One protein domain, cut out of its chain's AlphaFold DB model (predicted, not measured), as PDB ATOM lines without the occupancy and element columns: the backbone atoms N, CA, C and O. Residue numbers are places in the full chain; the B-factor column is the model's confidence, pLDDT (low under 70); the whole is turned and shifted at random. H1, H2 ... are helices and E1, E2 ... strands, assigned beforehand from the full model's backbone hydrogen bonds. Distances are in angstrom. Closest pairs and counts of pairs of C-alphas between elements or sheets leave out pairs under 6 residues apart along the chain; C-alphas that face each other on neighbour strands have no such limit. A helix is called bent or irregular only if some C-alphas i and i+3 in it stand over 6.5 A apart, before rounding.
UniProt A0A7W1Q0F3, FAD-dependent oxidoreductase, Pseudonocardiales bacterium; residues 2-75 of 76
ATOM      1  N   GLU A   2       9.518 -19.400  24.772       90.06
ATOM      2  CA  GLU A   2       9.152 -18.339  23.815       90.06
ATOM      3  C   GLU A   2       7.638 -18.049  23.690       90.06
ATOM      4  O   GLU A   2       7.280 -16.878  23.838       90.06
ATOM      5  N   PRO A   3       6.733 -19.047  23.552       88.81
ATOM      6  CA  PRO A   3       5.294 -18.771  23.501       88.81
ATOM      7  C   PRO A   3       4.758 -18.092  24.768       88.81
ATOM      8  O   PRO A   3       3.892 -17.229  24.694       88.81
ATOM      9  N   TYR A   4       5.293 -18.436  25.943       90.94
ATOM     10  CA  TYR A   4       4.854 -17.841  27.206       90.94
ATOM     11  C   TYR A   4       5.344 -16.405  27.370       90.94
ATOM     12  O   TYR A   4       4.601 -15.571  27.879       90.94
ATOM     13  N   ARG A   5       6.567 -16.102  26.919       93.38
ATOM     14  CA  ARG A   5       7.079 -14.728  26.891       93.38
ATOM     15  C   ARG A   5       6.230 -13.851  25.972       93.38
ATOM     16  O   ARG A   5       5.798 -12.794  26.402       93.38
ATOM     17  N   HIS A   6       5.885 -14.345  24.783       95.31
ATOM     18  CA  HIS A   6       4.994 -13.627  23.871       95.31
ATOM     19  C   HIS A   6       3.629 -13.297  24.506       95.31
ATOM     20  O   HIS A   6       3.119 -12.192  24.324       95.31
ATOM     21  N   LEU A   7       3.048 -14.224  25.281       95.44
ATOM     22  CA  LEU A   7       1.796 -13.975  26.004       95.44
ATOM     23  C   LEU A   7       1.937 -12.886  27.078       95.44
ATOM     24  O   LEU A   7       1.030 -12.069  27.218       95.44
ATOM     25  N   VAL A   8       3.053 -12.862  27.816       95.94
ATOM     26  CA  VAL A   8       3.343 -11.809  28.805       95.94
ATOM     27  C   VAL A   8       3.484 -10.461  28.107       95.94
ATOM     28  O   VAL A   8       2.738  -9.544  28.434       95.94
ATOM     29  N   ASP A   9       4.347 -10.376  27.092       97.06
ATOM     30  CA  ASP A   9       4.616  -9.138  26.355       97.06
ATOM     31  C   ASP A   9       3.322  -8.564  25.748       97.06
ATOM     32  O   ASP A   9       3.033  -7.373  25.867       97.06
ATOM     33  N   THR A  10       2.496  -9.427  25.146       98.00
ATOM     34  CA  THR A  10       1.204  -9.038  24.561       98.00
ATOM     35  C   THR A  10       0.240  -8.517  25.624       98.00
ATOM     36  O   THR A  10      -0.396  -7.482  25.434       98.00
ATOM     37  N   ALA A  11       0.112  -9.219  26.751       97.56
ATOM     38  CA  ALA A  11      -0.802  -8.824  27.814       97.56
ATOM     39  C   ALA A  11      -0.377  -7.510  28.484       97.56
ATOM     40  O   ALA A  11      -1.225  -6.652  28.722       97.56
ATOM     41  N   GLU A  12       0.914  -7.317  28.753       98.12
ATOM     42  CA  GLU A  12       1.436  -6.070  29.322       98.12
ATOM     43  C   GLU A  12       1.252  -4.889  28.363       98.12
ATOM     44  O   GLU A  12       0.840  -3.812  28.801       98.12
ATOM     45  N   ALA A  13       1.460  -5.097  27.058       98.38
ATOM     46  CA  ALA A  13       1.199  -4.085  26.037       98.38
ATOM     47  C   ALA A  13      -0.287  -3.688  25.973       98.38
ATOM     48  O   ALA A  13      -0.601  -2.502  25.890       98.38
ATOM     49  N   LEU A  14      -1.207  -4.657  26.057       98.38
ATOM     50  CA  LEU A  14      -2.653  -4.398  26.057       98.38
ATOM     51  C   LEU A  14      -3.137  -3.717  27.344       98.38
ATOM     52  O   LEU A  14      -4.048  -2.893  27.301       98.38
ATOM     53  N   LEU A  15      -2.558  -4.071  28.493       97.94
ATOM     54  CA  LEU A  15      -2.965  -3.549  29.801       97.94
ATOM     55  C   LEU A  15      -2.240  -2.252  30.192       97.94
ATOM     56  O   LEU A  15      -2.667  -1.592  31.139       97.94
ATOM     57  N   GLY A  16      -1.142  -1.906  29.514       98.38
ATOM     58  CA  GLY A  16      -0.325  -0.725  29.802       98.38
ATOM     59  C   GLY A  16       0.406  -0.779  31.148       98.38
ATOM     60  O   GLY A  16       0.739   0.263  31.709       98.38
ATOM     61  N   ARG A  17       0.614  -1.977  31.711       98.12
ATOM     62  CA  ARG A  17       1.260  -2.186  33.018       98.12
ATOM     63  C   ARG A  17       1.884  -3.580  33.113       98.12
ATOM     64  O   ARG A  17       1.388  -4.488  32.446       98.12
ATOM     65  N   PRO A  18       2.886  -3.782  33.989       97.50
ATOM     66  CA  PRO A  18       3.452  -5.104  34.211       97.50
ATOM     67  C   PRO A  18       2.426  -6.075  34.808       97.50
ATOM     68  O   PRO A  18       1.574  -5.693  35.628       97.50
ATOM     69  N   LEU A  19       2.521  -7.345  34.420       96.69
ATOM     70  CA  LEU A  19       1.730  -8.421  34.996       96.69
ATOM     71  C   LEU A  19       2.262  -8.808  36.386       96.69
ATOM     72  O   LEU A  19       3.467  -8.774  36.639       96.69
ATOM     73  N   PRO A  20       1.384  -9.246  37.304       96.12
ATOM     74  CA  PRO A  20       1.817  -9.933  38.514       96.12
ATOM     75  C   PRO A  20       2.592 -11.228  38.195       96.12
ATOM     76  O   PRO A  20       2.436 -11.789  37.107       96.12
ATOM     77  N   PRO A  21       3.357 -11.775  39.158       94.44
ATOM     78  CA  PRO A  21       4.090 -13.023  38.964       94.44
ATOM     79  C   PRO A  21       3.182 -14.182  38.532       94.44
ATOM     80  O   PRO A  21       2.178 -14.484  39.186       94.44
ATOM     81  N   LEU A  22       3.566 -14.867  37.454       92.56
ATOM     82  CA  LEU A  22       2.806 -15.992  36.923       92.56
ATOM     83  C   LEU A  22       2.822 -17.184  37.887       92.56
ATOM     84  O   LEU A  22       3.878 -17.725  38.201       92.56
ATOM     85  N   GLN A  23       1.636 -17.628  38.304       95.50
ATOM     86  CA  GLN A  23       1.492 -18.706  39.287       95.50
ATOM     87  C   GLN A  23       1.513 -20.103  38.661       95.50
ATOM     88  O   GLN A  23       2.039 -21.043  39.251       95.50
ATOM     89  N   ARG A  24       0.895 -20.266  37.485       94.62
ATOM     90  CA  ARG A  24       0.745 -21.563  36.809       94.62
ATOM     91  C   ARG A  24       0.765 -21.382  35.298       94.62
ATOM     92  O   ARG A  24       0.333 -20.355  34.783       94.62
ATOM     93  N   ARG A  25       1.247 -22.410  34.605       92.50
ATOM     94  CA  ARG A  25       1.246 -22.533  33.144       92.50
ATOM     95  C   ARG A  25       0.561 -23.836  32.773       92.50
ATOM     96  O   ARG A  25       0.654 -24.809  33.519       92.50
ATOM     97  N   TRP A  26      -0.091 -23.852  31.624       94.00
ATOM     98  CA  TRP A  26      -0.627 -25.066  31.033       94.00
ATOM     99  C   TRP A  26      -0.562 -24.955  29.513       94.00
ATOM    100  O   TRP A  26      -0.532 -23.856  28.957       94.00
ATOM    101  N   SER A  27      -0.537 -26.107  28.861       92.62
ATOM    102  CA  SER A  27      -0.686 -26.248  27.421       92.62
ATOM    103  C   SER A  27      -1.785 -27.265  27.152       92.62
ATOM    104  O   SER A  27      -1.969 -28.220  27.909       92.62
ATOM    105  N   GLY A  28      -2.544 -27.039  26.089       92.00
ATOM    106  CA  GLY A  28      -3.606 -27.931  25.650       92.00
ATOM    107  C   GLY A  28      -3.521 -28.162  24.153       92.00
ATOM    108  O   GLY A  28      -2.842 -27.426  23.436       92.00
ATOM    109  N   VAL A  29      -4.219 -29.194  23.696       93.81
ATOM    110  CA  VAL A  29      -4.370 -29.504  22.277       93.81
ATOM    111  C   VAL A  29      -5.823 -29.279  21.902       93.81
ATOM    112  O   VAL A  29      -6.728 -29.736  22.602       93.81
ATOM    113  N   TYR A  30      -6.046 -28.589  20.789       93.94
ATOM    114  CA  TYR A  30      -7.361 -28.520  20.178       93.94
ATOM    115  C   TYR A  30      -7.515 -29.648  19.167       93.94
ATOM    116  O   TYR A  30      -6.731 -29.765  18.229       93.94
ATOM    117  N   ALA A  31      -8.547 -30.465  19.359       94.00
ATOM    118  CA  ALA A  31      -9.101 -31.258  18.275       94.00
ATOM    119  C   ALA A  31      -9.987 -30.328  17.437       94.00
ATOM    120  O   ALA A  31     -10.948 -29.768  17.970       94.00
ATOM    121  N   GLU A  32      -9.661 -30.166  16.158       95.06
ATOM    122  CA  GLU A  32     -10.357 -29.304  15.195       95.06
ATOM    123  C   GLU A  32     -10.952 -30.181  14.088       95.06
ATOM    124  O   GLU A  32     -10.244 -31.005  13.505       95.06
ATOM    125  N   ALA A  33     -12.244 -30.020  13.802       95.38
ATOM    126  CA  ALA A  33     -12.844 -30.583  12.600       95.38
ATOM    127  C   ALA A  33     -12.276 -29.863  11.364       95.38
ATOM    128  O   ALA A  33     -12.243 -28.638  11.310       95.38
ATOM    129  N   THR A  34     -11.807 -30.618  10.373       94.12
ATOM    130  CA  THR A  34     -11.132 -30.054   9.190       94.12
ATOM    131  C   THR A  34     -12.059 -29.874   7.989       94.12
ATOM    132  O   THR A  34     -11.672 -29.232   7.012       94.12
ATOM    133  N   THR A  35     -13.277 -30.416   8.046       94.50
ATOM    134  CA  THR A  35     -14.283 -30.255   6.995       94.50
ATOM    135  C   THR A  35     -14.818 -28.819   6.998       94.50
ATOM    136  O   THR A  35     -15.318 -28.356   8.028       94.50
ATOM    137  N   PRO A  36     -14.772 -28.091   5.867       91.75
ATOM    138  CA  PRO A  36     -15.310 -26.738   5.797       91.75
ATOM    139  C   PRO A  36     -16.791 -26.685   6.188       91.75
ATOM    140  O   PRO A  36     -17.611 -27.417   5.643       91.75
ATOM    141  N   GLY A  37     -17.129 -25.792   7.118       88.50
ATOM    142  CA  GLY A  37     -18.500 -25.605   7.599       88.50
ATOM    143  C   GLY A  37     -18.924 -26.537   8.740       88.50
ATOM    144  O   GLY A  37     -19.968 -26.295   9.342       88.50
ATOM    145  N   GLU A  38     -18.126 -27.546   9.099       90.81
ATOM    146  CA  GLU A  38     -18.406 -28.382  10.269       90.81
ATOM    147  C   GLU A  38     -17.881 -27.729  11.554       90.81
ATOM    148  O   GLU A  38     -16.697 -27.431  11.689       90.81
ATOM    149  N   LEU A  39     -18.770 -27.531  12.532       91.50
ATOM    150  CA  LEU A  39     -18.395 -27.024  13.862       91.50
ATOM    151  C   LEU A  39     -17.843 -28.119  14.786       91.50
ATOM    152  O   LEU A  39     -17.138 -27.819  15.751       91.50
ATOM    153  N   ILE A  40     -18.217 -29.371  14.527       95.56
ATOM    154  CA  ILE A  40     -17.813 -30.550  15.284       95.56
ATOM    155  C   ILE A  40     -17.904 -31.779  14.371       95.56
ATOM    156  O   ILE A  40     -18.815 -31.878  13.551       95.56
ATOM    157  N   HIS A  41     -16.993 -32.728  14.542       95.31
ATOM    158  CA  HIS A  41     -17.042 -34.027  13.890       95.31
ATOM    159  C   HIS A  41     -17.946 -34.985  14.674       95.31
ATOM    160  O   HIS A  41     -17.771 -35.169  15.885       95.31
ATOM    161  N   ARG A  42     -18.887 -35.621  13.967       94.62
ATOM    162  CA  ARG A  42     -19.742 -36.691  14.495       94.62
ATOM    163  C   ARG A  42     -19.617 -37.933  13.622       94.62
ATOM    164  O   ARG A  42     -19.748 -37.841  12.405       94.62
ATOM    165  N   ALA A  43     -19.402 -39.085  14.244       94.25
ATOM    166  CA  ALA A  43     -19.348 -40.366  13.547       94.25
ATOM    167  C   ALA A  43     -19.949 -41.490  14.395       94.25
ATOM    168  O   ALA A  43     -19.837 -41.475  15.621       94.25
ATOM    169  N   ALA A  44     -20.528 -42.485  13.724       95.56
ATOM    170  CA  ALA A  44     -21.060 -43.701  14.333       95.56
ATOM    171  C   ALA A  44     -20.325 -44.929  13.761       95.56
ATOM    172  O   ALA A  44     -20.813 -45.559  12.823       95.56
ATOM    173  N   PRO A  45     -19.109 -45.240  14.249       95.69
ATOM    174  CA  PRO A  45     -18.325 -46.369  13.737       95.69
ATOM    175  C   PRO A  45     -18.935 -47.740  14.084       95.69
ATOM    176  O   PRO A  45     -18.559 -48.738  13.477       95.69
ATOM    177  N   ASP A  46     -19.860 -47.790  15.046       96.69
ATOM    178  CA  ASP A  46     -20.624 -48.970  15.456       96.69
ATOM    179  C   ASP A  46     -22.054 -48.538  15.849       96.69
ATOM    180  O   ASP A  46     -22.216 -47.418  16.346       96.69
ATOM    181  N   PRO A  47     -23.097 -49.381  15.690       91.50
ATOM    182  CA  PRO A  47     -24.476 -49.027  16.048       91.50
ATOM    183  C   PRO A  47     -24.695 -48.575  17.499       91.50
ATOM    184  O   PRO A  47     -25.723 -47.971  17.799       91.50
ATOM    185  N   ARG A  48     -23.774 -48.891  18.415       92.19
ATOM    186  CA  ARG A  48     -23.852 -48.538  19.839       92.19
ATOM    187  C   ARG A  48     -22.833 -47.479  20.259       92.19
ATOM    188  O   ARG A  48     -22.724 -47.199  21.452       92.19
ATOM    189  N   LEU A  49     -22.079 -46.906  19.319       94.31
ATOM    190  CA  LEU A  49     -21.005 -45.959  19.606       94.31
ATOM    191  C   LEU A  49     -21.151 -44.686  18.779       94.31
ATOM    192  O   LEU A  49     -21.214 -44.731  17.554       94.31
ATOM    193  N   TRP A  50     -21.084 -43.548  19.466       95.31
ATOM    194  CA  TRP A  50     -20.981 -42.230  18.853       95.31
ATOM    195  C   TRP A  50     -19.680 -41.547  19.258       95.31
ATOM    196  O   TRP A  50     -19.328 -41.485  20.436       95.31
ATOM    197  N   VAL A  51     -18.974 -41.014  18.266       95.25
ATOM    198  CA  VAL A  51     -17.802 -40.156  18.441       95.25
ATOM    199  C   VAL A  51     -18.233 -38.721  18.190       95.25
ATOM    200  O   VAL A  51     -18.774 -38.415  17.131       95.25
ATOM    201  N   VAL A  52     -17.973 -37.846  19.159       95.50
ATOM    202  CA  VAL A  52     -18.297 -36.416  19.107       95.50
ATOM    203  C   VAL A  52     -17.043 -35.647  19.517       95.50
ATOM    204  O   VAL A  52     -16.643 -35.676  20.679       95.50
ATOM    205  N   THR A  53     -16.352 -35.033  18.556       95.81
ATOM    206  CA  THR A  53     -15.029 -34.414  18.771       95.81
ATOM    207  C   THR A  53     -14.736 -33.333  17.733       95.81
ATOM    208  O   THR A  53     -15.520 -33.113  16.825       95.81
ATOM    209  N   GLY A  54     -13.601 -32.649  17.826       96.12
ATOM    210  CA  GLY A  54     -13.237 -31.601  16.874       96.12
ATOM    211  C   GLY A  54     -13.835 -30.205  17.120       96.12
ATOM    212  O   GLY A  54     -13.937 -29.459  16.149       96.12
ATOM    213  N   PRO A  55     -14.244 -29.791  18.343       95.31
ATOM    214  CA  PRO A  55     -14.894 -28.492  18.524       95.31
ATOM    215  C   PRO A  55     -13.941 -27.293  18.397       95.31
ATOM    216  O   PRO A  55     -14.399 -26.150  18.420       95.31
ATOM    217  N   GLY A  56     -12.625 -27.501  18.313       94.56
ATOM    218  CA  GLY A  56     -11.698 -26.437  17.932       94.56
ATOM    219  C   GLY A  56     -11.533 -25.314  18.948       94.56
ATOM    220  O   GLY A  56     -11.594 -24.134  18.619       94.56
ATOM    221  N   GLY A  57     -11.466 -25.669  20.231       93.62
ATOM    222  CA  GLY A  57     -11.411 -24.694  21.328       93.62
ATOM    223  C   GLY A  57     -12.731 -24.001  21.651       93.62
ATOM    224  O   GLY A  57     -12.819 -23.273  22.635       93.62
ATOM    225  N   ARG A  58     -13.797 -24.306  20.908       93.62
ATOM    226  CA  ARG A  58     -15.156 -23.804  21.165       93.62
ATOM    227  C   ARG A  58     -15.986 -24.757  22.027       93.62
ATOM    228  O   ARG A  58     -17.157 -24.497  22.284       93.62
ATOM    229  N   GLY A  59     -15.379 -25.852  22.491       93.31
ATOM    230  CA  GLY A  59     -16.064 -26.923  23.214       93.31
ATOM    231  C   GLY A  59     -16.736 -26.453  24.500       93.31
ATOM    232  O   GLY A  59     -17.879 -26.819  24.733       93.31
ATOM    233  N   MET A  60     -16.090 -25.596  25.301       94.19
ATOM    234  CA  MET A  60     -16.702 -25.115  26.550       94.19
ATOM    235  C   MET A  60     -17.985 -24.324  26.277       94.19
ATOM    236  O   MET A  60     -19.031 -24.650  26.829       94.19
ATOM    237  N   THR A  61     -17.917 -23.341  25.378       95.44
ATOM    238  CA  THR A  61     -19.046 -22.453  25.067       95.44
ATOM    239  C   THR A  61     -20.183 -23.185  24.360       95.44
ATOM    240  O   THR A  61     -21.345 -22.956  24.674       95.44
ATOM    241  N   LEU A  62     -19.862 -24.060  23.404       95.25
ATOM    242  CA  LEU A  62     -20.862 -24.712  22.557       95.25
ATOM    243  C   LEU A  62     -21.335 -26.069  23.090       95.25
ATOM    244  O   LEU A  62     -22.265 -26.632  22.520       95.25
ATOM    245  N   SER A  63     -20.733 -26.602  24.160       95.44
ATOM    246  CA  SER A  63     -21.050 -27.956  24.642       95.44
ATOM    247  C   SER A  63     -22.540 -28.225  24.869       95.44
ATOM    248  O   SER A  63     -22.969 -29.292  24.434       95.44
ATOM    249  N   PRO A  64     -23.360 -27.314  25.442       96.69
ATOM    250  CA  PRO A  64     -24.772 -27.616  25.669       96.69
ATOM    251  C   PRO A  64     -25.541 -27.802  24.356       96.69
ATOM    252  O   PRO A  64     -26.205 -28.816  24.172       96.69
ATOM    253  N   ALA A  65     -25.372 -26.877  23.406       96.44
ATOM    254  CA  ALA A  65     -26.046 -26.941  22.109       96.44
ATOM    255  C   ALA A  65     -25.556 -28.125  21.261       96.44
ATOM    256  O   ALA A  65     -26.339 -28.791  20.590       96.44
ATOM    257  N   LEU A  66     -24.253 -28.419  21.293       94.94
ATOM    258  CA  LEU A  66     -23.699 -29.559  20.565       94.94
ATOM    259  C   LEU A  66     -24.182 -30.887  21.152       94.94
ATOM    260  O   LEU A  66     -24.373 -31.829  20.382       94.94
ATOM    261  N   ALA A  67     -24.379 -30.962  22.472       95.38
ATOM    262  CA  ALA A  67     -24.944 -32.126  23.144       95.38
ATOM    263  C   ALA A  67     -26.419 -32.321  22.777       95.38
ATOM    264  O   ALA A  67     -26.763 -33.409  22.330       95.38
ATOM    265  N   GLU A  68     -27.244 -31.275  22.877       97.38
ATOM    266  CA  GLU A  68     -28.662 -31.288  22.478       97.38
ATOM    267  C   GLU A  68     -28.831 -31.753  21.025       97.38
ATOM    268  O   GLU A  68     -29.454 -32.777  20.771       97.38
ATOM    269  N   GLN A  69     -28.143 -31.108  20.079       95.88
ATOM    270  CA  GLN A  69     -28.176 -31.499  18.665       95.88
ATOM    271  C   GLN A  69     -27.721 -32.940  18.424       95.88
ATOM    272  O   GLN A  69     -28.155 -33.584  17.470       95.88
ATOM    273  N   THR A  70     -26.776 -33.429  19.232       95.00
ATOM    274  CA  THR A  70     -26.333 -34.819  19.121       95.00
ATOM    275  C   THR A  70     -27.410 -35.752  19.651       95.00
ATOM    276  O   THR A  70     -27.686 -36.732  18.977       95.00
ATOM    277  N   ALA A  71     -28.024 -35.455  20.799       95.94
ATOM    278  CA  ALA A  71     -29.118 -36.242  21.364       95.94
ATOM    279  C   ALA A  71     -30.287 -36.357  20.373       95.94
ATOM    280  O   ALA A  71     -30.680 -37.475  20.040       95.94
ATOM    281  N   ASP A  72     -30.718 -35.235  19.788       96.50
ATOM    282  CA  ASP A  72     -31.759 -35.202  18.755       96.50
ATOM    283  C   ASP A  72     -31.400 -36.083  17.549       96.50
ATOM    284  O   ASP A  72     -32.215 -36.876  17.074       96.50
ATOM    285  N   LEU A  73     -30.157 -35.981  17.059       92.94
ATOM    286  CA  LEU A  73     -29.668 -36.757  15.915       92.94
ATOM    287  C   LEU A  73     -29.701 -38.271  16.175       92.94
ATOM    288  O   LEU A  73     -29.882 -39.049  15.238       92.94
ATOM    289  N   ILE A  74     -29.501 -38.686  17.427       93.44
ATOM    290  CA  ILE A  74     -29.428 -40.099  17.821       93.44
ATOM    291  C   ILE A  74     -30.722 -40.614  18.463       93.44
ATOM    292  O   ILE A  74     -30.781 -41.784  18.840       93.44
ATOM    293  N   GLY A  75     -31.752 -39.769  18.546       93.56
ATOM    294  CA  GLY A  75     -33.066 -40.109  19.086       93.56
ATOM    295  C   GLY A  75     -33.084 -40.343  20.599       93.56
ATOM    296  O   GLY A  75     -33.777 -41.261  21.043       93.56
TER     297      GLY A  75
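What this domain is: This is residues 2 to 75 of the 76 residues of the protein "FAD-dependent oxidoreductase" of Pseudonocardiales bacterium (UniProt A0A7W1Q0F3). Picture two separate ends joined by a long strap of chain: at one end a small two-stranded hairpin, E1 and E2, with helix H2 alongside it, and at the other end a lone helix, H1. The strap is the stretch of residues 16 to 40, 25 residues with no named element, and its run from H1 toward the hairpin makes much of the length. The printed part has 74 residues with two named helices and two named strands, in the order H1, E1, E2, H2 along the chain; the sheet has the order E1 - E2 and is antiparallel, and the class is mixed, helices and strands. The whole is extended, with a radius of gyration of the C-alphas of 18.5 A, and its outline is a rod whose C-alphas span 54 by 26 by 22 A.

Where its parts are: Begin at the sheet and find C-alpha 41 at (-17.042, -34.027, 13.890). From there strand E1, residues 41 to 46, runs 15.4 A from first to last C-alpha, and its six residues make it the longest strand. Go two residues further and you meet E2, residues 49 to 53, which is 13.0 A long. Next look for C-alpha 59 at (-16.064, -26.923, 23.214), where H2 begins; it holds residues 59 to 74, the longest helix by residues, and covers 19.5 A to C-alpha 74 at (-29.428, -40.099, 17.821). H2 is irregular, for C-alphas 61 and 64 are 7.7 A apart, and it has a kink of 39 degrees near residue 66. Then return to the first printed residue, Glu 2, whose C-alpha is at (9.152, -18.339, 23.815); from it H1, residues 2 to 15, runs 20.0 A to C-alpha 15.

How they stand to each other: Start with the hairpin of E1 and E2, antiparallel neighbours with 162 degrees between their N-to-C directions. Look at the C-alphas that face each other across it: those of Arg 42 and Val 52 are 4.8 A apart, and those of Ala 44 and Trp 50 are also 4.8 A apart. On the backbone you will find N 41 and O 53 at 2.7 A and N 51 and O 43 at 2.8 A, both within hydrogen-bond range. Moving outward, E2 and H2 are near each other, with 6 pairs of C-alphas within 10 A. E1 and H2 are apart, but only just: their closest C-alphas are 8.3 A apart. H1 is apart from E2 and also apart from H2. Along the helices, every O i to N i+4 pair of H1 is within hydrogen-bond range, while in H2 this holds for 10 of 12 pairs.

The domain as a whole: Look for the two C-alphas farthest apart in the domain and you find those of Arg 17 and Pro 47, at 56.1 A. The first and last printed C-alphas, of Glu 2 and Gly 75, are 47.7 A apart. The link from H1 to E1 is long, with 25 residues, 16 to 40, whose C-alphas lie 5 to 29 A from the mean of all C-alphas. The links from E1 to E2, with 2 residues, and from E2 to H2, with 5 residues, are tight. The printed part has no cut; it runs from residue 2 to residue 75 of a full chain of 76 residues. In the B-factor column the mean pLDDT of the printed part is 94.8, and no printed residue is under 70.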